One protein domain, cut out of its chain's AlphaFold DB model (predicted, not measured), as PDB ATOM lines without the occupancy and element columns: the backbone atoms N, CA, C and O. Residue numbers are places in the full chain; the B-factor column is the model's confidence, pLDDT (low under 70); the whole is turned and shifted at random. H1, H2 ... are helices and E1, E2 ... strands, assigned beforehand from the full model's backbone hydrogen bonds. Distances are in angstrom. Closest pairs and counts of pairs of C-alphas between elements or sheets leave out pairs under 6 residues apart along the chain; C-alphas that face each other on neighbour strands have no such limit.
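AT A GLANCE: This is residues 25 to 96 of the 96 residues of an uncharacterized protein of Paenibacillus terrae (UniProt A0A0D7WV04). A two-stranded antiparallel hairpin, E1 and E2, has helix H2 running beside it, nearer to E2; residues 25 to 32 of H1 stick out at one end, and a long tail with no named element, residues 73 to 96, leaves from the other. The 72 printed residues run H1, H2, E1, E2; the class is mixed, with under half, 35, in named elements. The whole is loose, with a radius of gyration of the C-alphas of 14.6 A and spans of 40 by 30 by 26 A.

IN THESE COORDINATES: E1 is residues 56 to 61, 16.9 A; E2 is 67 to 72, 16.7 A, ending at C-alpha 72 (12.976, 55.595, 5.847). H2 is 39 to 52, 20.3 A. H1 is 25 to 33, 12.0 A, from C-alpha 25 (28.337, 83.245, 14.494).

HOW THE PARTS SIT: The hairpin E1 and E2 is antiparallel at 154 degrees; N 58 and O 70 are within hydrogen-bond range at 2.9 A. The closest C-alphas of H2 and E2, Leu 45 and Val 71, are 5.7 A apart. H1 and E1 are apart. In H1 and H2 every O i to N i+4 pair is within hydrogen-bond range.

THE WHOLE: The printed part has no cut; its three links are tight. Residues 37 to 39, 83 and 85 to 96 have pLDDT under 70.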
ATOM      1  N   GLU A  25      29.150  83.022  15.699       82.31
ATOM      2  CA  GLU A  25      28.337  83.245  14.494       82.31
ATOM      3  C   GLU A  25      27.925  81.925  13.826       82.31
ATOM      4  O   GLU A  25      26.777  81.757  13.419       82.31
ATOM      5  N   ALA A  26      28.833  80.947  13.765       79.44
ATOM      6  CA  ALA A  26      28.525  79.635  13.204       79.44
ATOM      7  C   ALA A  26      27.513  78.880  14.078       79.44
ATOM      8  O   ALA A  26      26.600  78.251  13.550       79.44
ATOM      9  N   ILE A  27      27.640  78.977  15.406       79.50
ATOM     10  CA  ILE A  27      26.677  78.396  16.351       79.50
ATOM     11  C   ILE A  27      25.306  79.057  16.200       79.50
ATOM     12  O   ILE A  27      24.301  78.356  16.124       79.50
ATOM     13  N   HIS A  28      25.265  80.385  16.084       79.44
ATOM     14  CA  HIS A  28      24.021  81.114  15.875       79.44
ATOM     15  C   HIS A  28      23.323  80.702  14.573       79.44
ATOM     16  O   HIS A  28      22.121  80.444  14.581       79.44
ATOM     17  N   ASN A  29      24.077  80.578  13.480       80.06
ATOM     18  CA  ASN A  29      23.533  80.133  12.200       80.06
ATOM     19  C   ASN A  29      23.001  78.698  12.289       80.06
ATOM     20  O   ASN A  29      21.904  78.433  11.816       80.06
ATOM     21  N   ILE A  30      23.715  77.794  12.972       77.56
ATOM     22  CA  ILE A  30      23.231  76.428  13.224       77.56
ATOM     23  C   ILE A  30      21.922  76.451  14.018       77.56
ATOM     24  O   ILE A  30      20.997  75.731  13.663       77.56
ATOM     25  N   ASP A  31      21.812  77.264  15.067       76.19
ATOM     26  CA  ASP A  31      20.591  77.329  15.874       76.19
ATOM     27  C   ASP A  31      19.396  77.865  15.070       76.19
ATOM     28  O   ASP A  31      18.291  77.341  15.204       76.19
ATOM     29  N   VAL A  32      19.604  78.871  14.214       75.00
ATOM     30  CA  VAL A  32      18.561  79.421  13.333       75.00
ATOM     31  C   VAL A  32      18.155  78.401  12.270       75.00
ATOM     32  O   VAL A  32      16.969  78.090  12.143       75.00
ATOM     33  N   ASP A  33      19.133  77.838  11.563       72.62
ATOM     34  CA  ASP A  33      18.922  76.908  10.453       72.62
ATOM     35  C   ASP A  33      18.453  75.525  10.916       72.62
ATOM     36  O   ASP A  33      17.965  74.748  10.108       72.62
ATOM     37  N   MET A  34      18.604  75.178  12.195       73.50
ATOM     38  CA  MET A  34      18.124  73.913  12.763       73.50
ATOM     39  C   MET A  34      16.889  74.103  13.644       73.50
ATOM     40  O   MET A  34      16.387  73.128  14.203       73.50
ATOM     41  N   ASN A  35      16.356  75.321  13.778       72.88
ATOM     42  CA  ASN A  35      15.178  75.570  14.612       72.88
ATOM     43  C   ASN A  35      13.919  74.875  14.063       72.88
ATOM     44  O   ASN A  35      13.053  74.447  14.824       72.88
ATOM     45  N   HIS A  36      13.821  74.712  12.738       72.38
ATOM     46  CA  HIS A  36      12.742  73.939  12.115       72.38
ATOM     47  C   HIS A  36      12.952  72.423  12.234       72.38
ATOM     48  O   HIS A  36      12.062  71.652  11.867       72.38
ATOM     49  N   TRP A  37      14.109  71.976  12.733       67.25
ATOM     50  CA  TRP A  37      14.433  70.564  12.878       67.25
ATOM     51  C   TRP A  37      13.612  69.932  14.008       67.25
ATOM     52  O   TRP A  37      13.948  69.984  15.194       67.25
ATOM     53  N   ASP A  38      12.506  69.314  13.611       63.78
ATOM     54  CA  ASP A  38      11.432  68.903  14.503       63.78
ATOM     55  C   ASP A  38      11.798  67.721  15.431       63.78
ATOM     56  O   ASP A  38      12.500  66.766  15.070       63.78
ATOM     57  N   LYS A  39      11.243  67.754  16.647       65.88
ATOM     58  CA  LYS A  39      11.210  66.633  17.598       65.88
ATOM     59  C   LYS A  39      10.490  65.425  17.002       65.88
ATOM     60  O   LYS A  39      10.897  64.293  17.278       65.88
ATOM     61  N   GLU A  40       9.488  65.662  16.157       72.44
ATOM     62  CA  GLU A  40       8.736  64.613  15.468       72.44
ATOM     63  C   GLU A  40       9.651  63.714  14.627       72.44
ATOM     64  O   GLU A  40       9.531  62.492  14.675       72.44
ATOM     65  N   HIS A  41      10.660  64.277  13.950       76.94
ATOM     66  CA  HIS A  41      11.603  63.480  13.162       76.94
ATOM     67  C   HIS A  41      12.346  62.458  14.035       76.94
ATOM     68  O   HIS A  41      12.542  61.305  13.640       76.94
ATOM     69  N   LYS A  42      12.816  62.866  15.218       77.25
ATOM     70  CA  LYS A  42      13.545  61.962  16.122       77.25
ATOM     71  C   LYS A  42      12.633  60.858  16.645       77.25
ATOM     72  O   LYS A  42      13.059  59.707  16.703       77.25
ATOM     73  N   LEU A  43      11.389  61.202  16.973       83.25
ATOM     74  CA  LEU A  43      10.392  60.240  17.428       83.25
ATOM     75  C   LEU A  43      10.065  59.214  16.336       83.25
ATOM     76  O   LEU A  43      10.049  58.018  16.611       83.25
ATOM     77  N   GLN A  44       9.874  59.663  15.094       84.19
ATOM     78  CA  GLN A  44       9.624  58.777  13.958       84.19
ATOM     79  C   GLN A  44      10.811  57.852  13.688       84.19
ATOM     80  O   GLN A  44      10.608  56.655  13.519       84.19
ATOM     81  N   LEU A  45      12.047  58.365  13.711       84.94
ATOM     82  CA  LEU A  45      13.247  57.538  13.536       84.94
ATOM     83  C   LEU A  45      13.315  56.437  14.598       84.94
ATOM     84  O   LEU A  45      13.536  55.272  14.281       84.94
ATOM     85  N   TRP A  46      13.079  56.805  15.855       86.88
ATOM     86  CA  TRP A  46      13.123  55.862  16.963       86.88
ATOM     87  C   TRP A  46      12.029  54.797  16.847       86.88
ATOM     88  O   TRP A  46      12.326  53.608  16.907       86.88
ATOM     89  N   LYS A  47      10.793  55.218  16.557       89.44
ATOM     90  CA  LYS A  47       9.653  54.323  16.335       89.44
ATOM     91  C   LYS A  47       9.903  53.339  15.187       89.44
ATOM     92  O   LYS A  47       9.598  52.160  15.315       89.44
ATOM     93  N   GLN A  48      10.437  53.808  14.060       88.00
ATOM     94  CA  GLN A  48      10.719  52.946  12.909       88.00
ATOM     95  C   GLN A  48      11.844  51.950  13.228       88.00
ATOM     96  O   GLN A  48      11.694  50.766  12.936       88.00
ATOM     97  N   SER A  49      12.916  52.388  13.898       88.75
ATOM     98  CA  SER A  49      13.976  51.483  14.364       88.75
ATOM     99  C   SER A  49      13.469  50.435  15.353       88.75
ATOM    100  O   SER A  49      13.905  49.291  15.295       88.75
ATOM    101  N   GLU A  50      12.554  50.799  16.254       91.31
ATOM    102  CA  GLU A  50      11.979  49.866  17.228       91.31
ATOM    103  C   GLU A  50      11.122  48.789  16.547       91.31
ATOM    104  O   GLU A  50      11.207  47.616  16.903       91.31
ATOM    105  N   ILE A  51      10.338  49.164  15.531       91.88
ATOM    106  CA  ILE A  51       9.467  48.234  14.798       91.88
ATOM    107  C   ILE A  51      10.273  47.292  13.895       91.88
ATOM    108  O   ILE A  51       9.982  46.099  13.839       91.88
ATOM    109  N   PHE A  52      11.251  47.822  13.156       89.12
ATOM    110  CA  PHE A  52      11.934  47.086  12.087       89.12
ATOM    111  C   PHE A  52      13.326  46.571  12.475       89.12
ATOM    112  O   PHE A  52      13.971  45.900  11.676       89.12
ATOM    113  N   GLY A  53      13.808  46.887  13.679       89.69
ATOM    114  CA  GLY A  53      15.175  46.603  14.128       89.69
ATOM    115  C   GLY A  53      16.224  47.556  13.546       89.69
ATOM    116  O   GLY A  53      17.295  47.727  14.126       89.69
ATOM    117  N   GLU A  54      15.906  48.223  12.438       84.81
ATOM    118  CA  GLU A  54      16.723  49.246  11.801       84.81
ATOM    119  C   GLU A  54      15.853  50.281  11.078       84.81
ATOM    120  O   GLU A  54      14.716  50.017  10.679       84.81
ATOM    121  N   SER A  55      16.392  51.483  10.904       87.88
ATOM    122  CA  SER A  55      15.801  52.517  10.062       87.88
ATOM    123  C   SER A  55      16.892  53.421   9.504       87.88
ATOM    124  O   SER A  55      18.014  53.479  10.020       87.88
ATOM    125  N   TYR A  56      16.560  54.133   8.436       87.00
ATOM    126  CA  TYR A  56      17.495  54.963   7.695       87.00
ATOM    127  C   TYR A  56      17.034  56.415   7.711       87.00
ATOM    128  O   TYR A  56      15.849  56.719   7.850       87.00
ATOM    129  N   LYS A  57      17.982  57.335   7.553       85.81
ATOM    130  CA  LYS A  57      17.699  58.767   7.465       85.81
ATOM    131  C   LYS A  57      18.318  59.332   6.196       85.81
ATOM    132  O   LYS A  57      19.537  59.282   6.034       85.81
ATOM    133  N   LEU A  58      17.486  59.906   5.335       86.38
ATOM    134  CA  LEU A  58      17.916  60.648   4.156       86.38
ATOM    135  C   LEU A  58      17.954  62.134   4.505       86.38
ATOM    136  O   LEU A  58      16.908  62.717   4.772       86.38
ATOM    137  N   ASN A  59      19.145  62.736   4.515       86.94
ATOM    138  CA  ASN A  59      19.296  64.185   4.669       86.94
ATOM    139  C   ASN A  59      19.332  64.841   3.282       86.94
ATOM    140  O   ASN A  59      19.994  64.317   2.384       86.94
ATOM    141  N   TYR A  60      18.659  65.976   3.116       85.00
ATOM    142  CA  TYR A  60      18.576  66.717   1.856       85.00
ATOM    143  C   TYR A  60      18.412  68.220   2.108       85.00
ATOM    144  O   TYR A  60      18.127  68.648   3.225       85.00
ATOM    145  N   ILE A  61      18.598  69.017   1.058       86.94
ATOM    146  CA  ILE A  61      18.214  70.429   1.043       86.94
ATOM    147  C   ILE A  61      16.855  70.521   0.354       86.94
ATOM    148  O   ILE A  61      16.689  69.981  -0.742       86.94
ATOM    149  N   ASP A  62      15.873  71.124   1.019       84.94
ATOM    150  CA  ASP A  62      14.538  71.300   0.449       84.94
ATOM    151  C   ASP A  62      14.533  72.362  -0.669       84.94
ATOM    152  O   ASP A  62      15.525  73.044  -0.936       84.94
ATOM    153  N   SER A  63      13.389  72.538  -1.331       87.69
ATOM    154  CA  SER A  63      13.234  73.549  -2.388       87.69
ATOM    155  C   SER A  63      13.423  74.994  -1.909       87.69
ATOM    156  O   SER A  63      13.568  75.890  -2.735       87.69
ATOM    157  N   ASN A  64      13.398  75.230  -0.596       86.81
ATOM    158  CA  ASN A  64      13.582  76.534   0.030       86.81
ATOM    159  C   ASN A  64      15.031  76.752   0.504       86.81
ATOM    160  O   ASN A  64      15.322  77.790   1.093       86.81
ATOM    161  N   GLY A  65      15.935  75.796   0.268       83.06
ATOM    162  CA  GLY A  65      17.324  75.869   0.717       83.06
ATOM    163  C   GLY A  65      17.546  75.440   2.171       83.06
ATOM    164  O   GLY A  65      18.655  75.589   2.674       83.06
ATOM    165  N   GLN A  66      16.535  74.895   2.849       81.81
ATOM    166  CA  GLN A  66      16.618  74.477   4.249       81.81
ATOM    167  C   GLN A  66      17.074  73.023   4.369       81.81
ATOM    168  O   GLN A  66      16.598  72.128   3.660       81.81
ATOM    169  N   PHE A  67      17.968  72.764   5.322       81.94
ATOM    170  CA  PHE A  67      18.415  71.411   5.632       81.94
ATOM    171  C   PHE A  67      17.284  70.598   6.269       81.94
ATOM    172  O   PHE A  67      16.764  70.949   7.322       81.94
ATOM    173  N   SER A  68      16.905  69.494   5.639       82.81
ATOM    174  CA  SER A  68      15.789  68.644   6.052       82.81
ATOM    175  C   SER A  68      16.190  67.175   6.047       82.81
ATOM    176  O   SER A  68      17.210  66.778   5.475       82.81
ATOM    177  N   ALA A  69      15.383  66.339   6.695       84.62
ATOM    178  CA  ALA A  69      15.552  64.901   6.611       84.62
ATOM    179  C   ALA A  69      14.229  64.147   6.616       84.62
ATOM    180  O   ALA A  69      13.209  64.613   7.121       84.62
ATOM    181  N   THR A  70      14.275  62.951   6.042       87.44
ATOM    182  CA  THR A  70      13.164  62.007   6.020       87.44
ATOM    183  C   THR A  70      13.625  60.668   6.573       87.44
ATOM    184  O   THR A  70      14.705  60.169   6.241       87.44
ATOM    185  N   VAL A  71      12.785  60.090   7.431       88.19
ATOM    186  CA  VAL A  71      12.964  58.749   7.989       88.19
ATOM    187  C   VAL A  71      12.451  57.721   6.990       88.19
ATOM    188  O   VAL A  71      11.328  57.827   6.496       88.19
ATOM    189  N   LEU A  72      13.271  56.715   6.727       88.12
ATOM    190  CA  LEU A  72      12.976  55.595   5.847       88.12
ATOM    191  C   LEU A  72      13.037  54.293   6.650       88.12
ATOM    192  O   LEU A  72      13.812  54.165   7.598       88.12
ATOM    193  N   SER A  73      12.219  53.324   6.266       88.44
ATOM    194  CA  SER A  73      12.197  51.982   6.839       88.44
ATOM    195  C   SER A  73      12.689  50.961   5.811       88.44
ATOM    196  O   SER A  73      12.719  51.252   4.612       88.44
ATOM    197  N   PRO A  74      13.011  49.728   6.227       88.25
ATOM    198  CA  PRO A  74      13.372  48.661   5.291       88.25
ATOM    199  C   PRO A  74      12.290  48.333   4.249       88.25
ATOM    200  O   PRO A  74      12.561  47.654   3.266       88.25
ATOM    201  N   LEU A  75      11.053  48.809   4.443       89.38
ATOM    202  CA  LEU A  75       9.962  48.624   3.484       89.38
ATOM    203  C   LEU A  75      10.010  49.614   2.313       89.38
ATOM    204  O   LEU A  75       9.384  49.359   1.287       89.38
ATOM    205  N   ASN A  76      10.687  50.754   2.469       87.38
ATOM    206  CA  ASN A  76      10.717  51.827   1.469       87.38
ATOM    207  C   ASN A  76      12.133  52.291   1.091       87.38
ATOM    208  O   ASN A  76      12.271  53.234   0.312       87.38
ATOM    209  N   ALA A  77      13.168  51.627   1.604       84.88
ATOM    210  CA  ALA A  77      14.558  51.893   1.272       84.88
ATOM    211  C   ALA A  77      15.350  50.599   1.090       84.88
ATOM    212  O   ALA A  77      15.136  49.614   1.792       84.88
ATOM    213  N   TYR A  78      16.310  50.650   0.169       84.44
ATOM    214  CA  TYR A  78      17.300  49.605  -0.048       84.44
ATOM    215  C   TYR A  78      18.685  50.195   0.180       84.44
ATOM    216  O   TYR A  78      19.009  51.244  -0.381       84.44
ATOM    217  N   VAL A  79      19.504  49.518   0.983       79.25
ATOM    218  CA  VAL A  79      20.903  49.891   1.189       79.25
ATOM    219  C   VAL A  79      21.783  49.004   0.326       79.25
ATOM    220  O   VAL A  79      21.722  47.780   0.396       79.25
ATOM    221  N   LEU A  80      22.594  49.645  -0.508       81.44
ATOM    222  CA  LEU A  80      23.666  48.995  -1.248       81.44
ATOM    223  C   LEU A  80      24.928  49.069  -0.393       81.44
ATOM    224  O   LEU A  80      25.497  50.146  -0.218       81.44
ATOM    225  N   GLU A  81      25.337  47.929   0.152       73.12
ATOM    226  CA  GLU A  81      26.581  47.803   0.905       73.12
ATOM    227  C   GLU A  81      27.681  47.251  -0.011       73.12
ATOM    228  O   GLU A  81      27.515  46.204  -0.634       73.12
ATOM    229  N   ASP A  82      28.825  47.933  -0.079       77.00
ATOM    230  CA  ASP A  82      30.000  47.519  -0.869       77.00
ATOM    231  C   ASP A  82      30.844  46.433  -0.157       77.00
ATOM    232  O   ASP A  82      32.013  46.215  -0.452       77.00
ATOM    233  N   GLY A  83      30.293  45.773   0.870       65.56
ATOM    234  CA  GLY A  83      30.984  44.732   1.645       65.56
ATOM    235  C   GLY A  83      32.225  45.204   2.421       65.56
ATOM    236  O   GLY A  83      32.861  44.406   3.111       65.56
ATOM    237  N   THR A  84      32.574  46.488   2.345       70.25
ATOM    238  CA  THR A  84      33.596  47.096   3.190       70.25
ATOM    239  C   THR A  84      33.015  47.326   4.593       70.25
ATOM    240  O   THR A  84      31.839  47.663   4.729       70.25
ATOM    241  N   PRO A  85      33.801  47.149   5.673       57.78
ATOM    242  CA  PRO A  85      33.312  47.368   7.041       57.78
ATOM    243  C   PRO A  85      32.858  48.817   7.294       57.78
ATOM    244  O   PRO A  85      32.157  49.103   8.266       57.78
ATOM    245  N   GLU A  86      33.270  49.740   6.425       58.03
ATOM    246  CA  GLU A  86      32.803  51.115   6.397       58.03
ATOM    247  C   GLU A  86      31.374  51.158   5.848       58.03
ATOM    248  O   GLU A  86      31.146  51.071   4.643       58.03
ATOM    249  N   LYS A  87      30.390  51.338   6.733       51.09
ATOM    250  CA  LYS A  87      28.996  51.586   6.344       51.09
ATOM    251  C   LYS A  87      28.871  52.935   5.624       51.09
ATOM    252  O   LYS A  87      28.530  53.947   6.234       51.09
ATOM    253  N   LYS A  88      29.166  52.969   4.325       44.22
ATOM    254  CA  LYS A  88      28.880  54.107   3.444       44.22
ATOM    255  C   LYS A  88      27.526  53.898   2.783       44.22
ATOM    256  O   LYS A  88      27.418  53.191   1.790       44.22
ATOM    257  N   CYS A  89      26.494  54.546   3.311       46.22
ATOM    258  CA  CYS A  89      25.206  54.621   2.629       46.22
ATOM    259  C   CYS A  89      25.362  55.511   1.387       46.22
ATOM    260  O   CYS A  89      25.503  56.730   1.505       46.22
ATOM    261  N   ILE A  90      25.373  54.910   0.197       47.75
ATOM    262  CA  ILE A  90      25.372  55.645  -1.070       47.75
ATOM    263  C   ILE A  90      23.932  56.090  -1.344       47.75
ATOM    264  O   ILE A  90      23.107  55.308  -1.812       47.75
ATOM    265  N   ASN A  91      23.625  57.356  -1.058       44.88
ATOM    266  CA  ASN A  91      22.423  57.995  -1.587       44.88
ATOM    267  C   ASN A  91      22.717  58.401  -3.035       44.88
ATOM    268  O   ASN A  91      23.583  59.238  -3.287       44.88
ATOM    269  N   TRP A  92      22.034  57.770  -3.989       34.44
ATOM    270  CA  TRP A  92      22.148  58.101  -5.407       34.44
ATOM    271  C   TRP A  92      21.767  59.572  -5.644       34.44
ATOM    272  O   TRP A  92      20.753  60.021  -5.104       34.44
ATOM    273  N   PRO A  93      22.522  60.337  -6.452       50.69
ATOM    274  CA  PRO A  93      22.105  61.676  -6.830       50.69
ATOM    275  C   PRO A  93      20.957  61.573  -7.839       50.69
ATOM    276  O   PRO A  93      21.142  61.088  -8.956       50.69
ATOM    277  N   THR A  94      19.773  62.053  -7.461       40.16
ATOM    278  CA  THR A  94      18.724  62.390  -8.427       40.16
ATOM    279  C   THR A  94      19.234  63.572  -9.251       40.16
ATOM    280  O   THR A  94      19.249  64.701  -8.769       40.16
ATOM    281  N   GLN A  95      19.710  63.315 -10.470       36.44
ATOM    282  CA  GLN A  95      19.919  64.370 -11.460       36.44
ATOM    283  C   GLN A  95      18.550  64.877 -11.926       36.44
ATOM    284  O   GLN A  95      17.796  64.101 -12.516       36.44
ATOM    285  N   ILE A  96      18.250  66.155 -11.680       37.91
ATOM    286  CA  ILE A  96      17.364  66.984 -12.513       37.91
ATOM    287  C   ILE A  96      18.018  68.356 -12.634       37.91
ATOM    288  O   ILE A  96      18.430  68.889 -11.579       37.91
TER     289      ILE A  96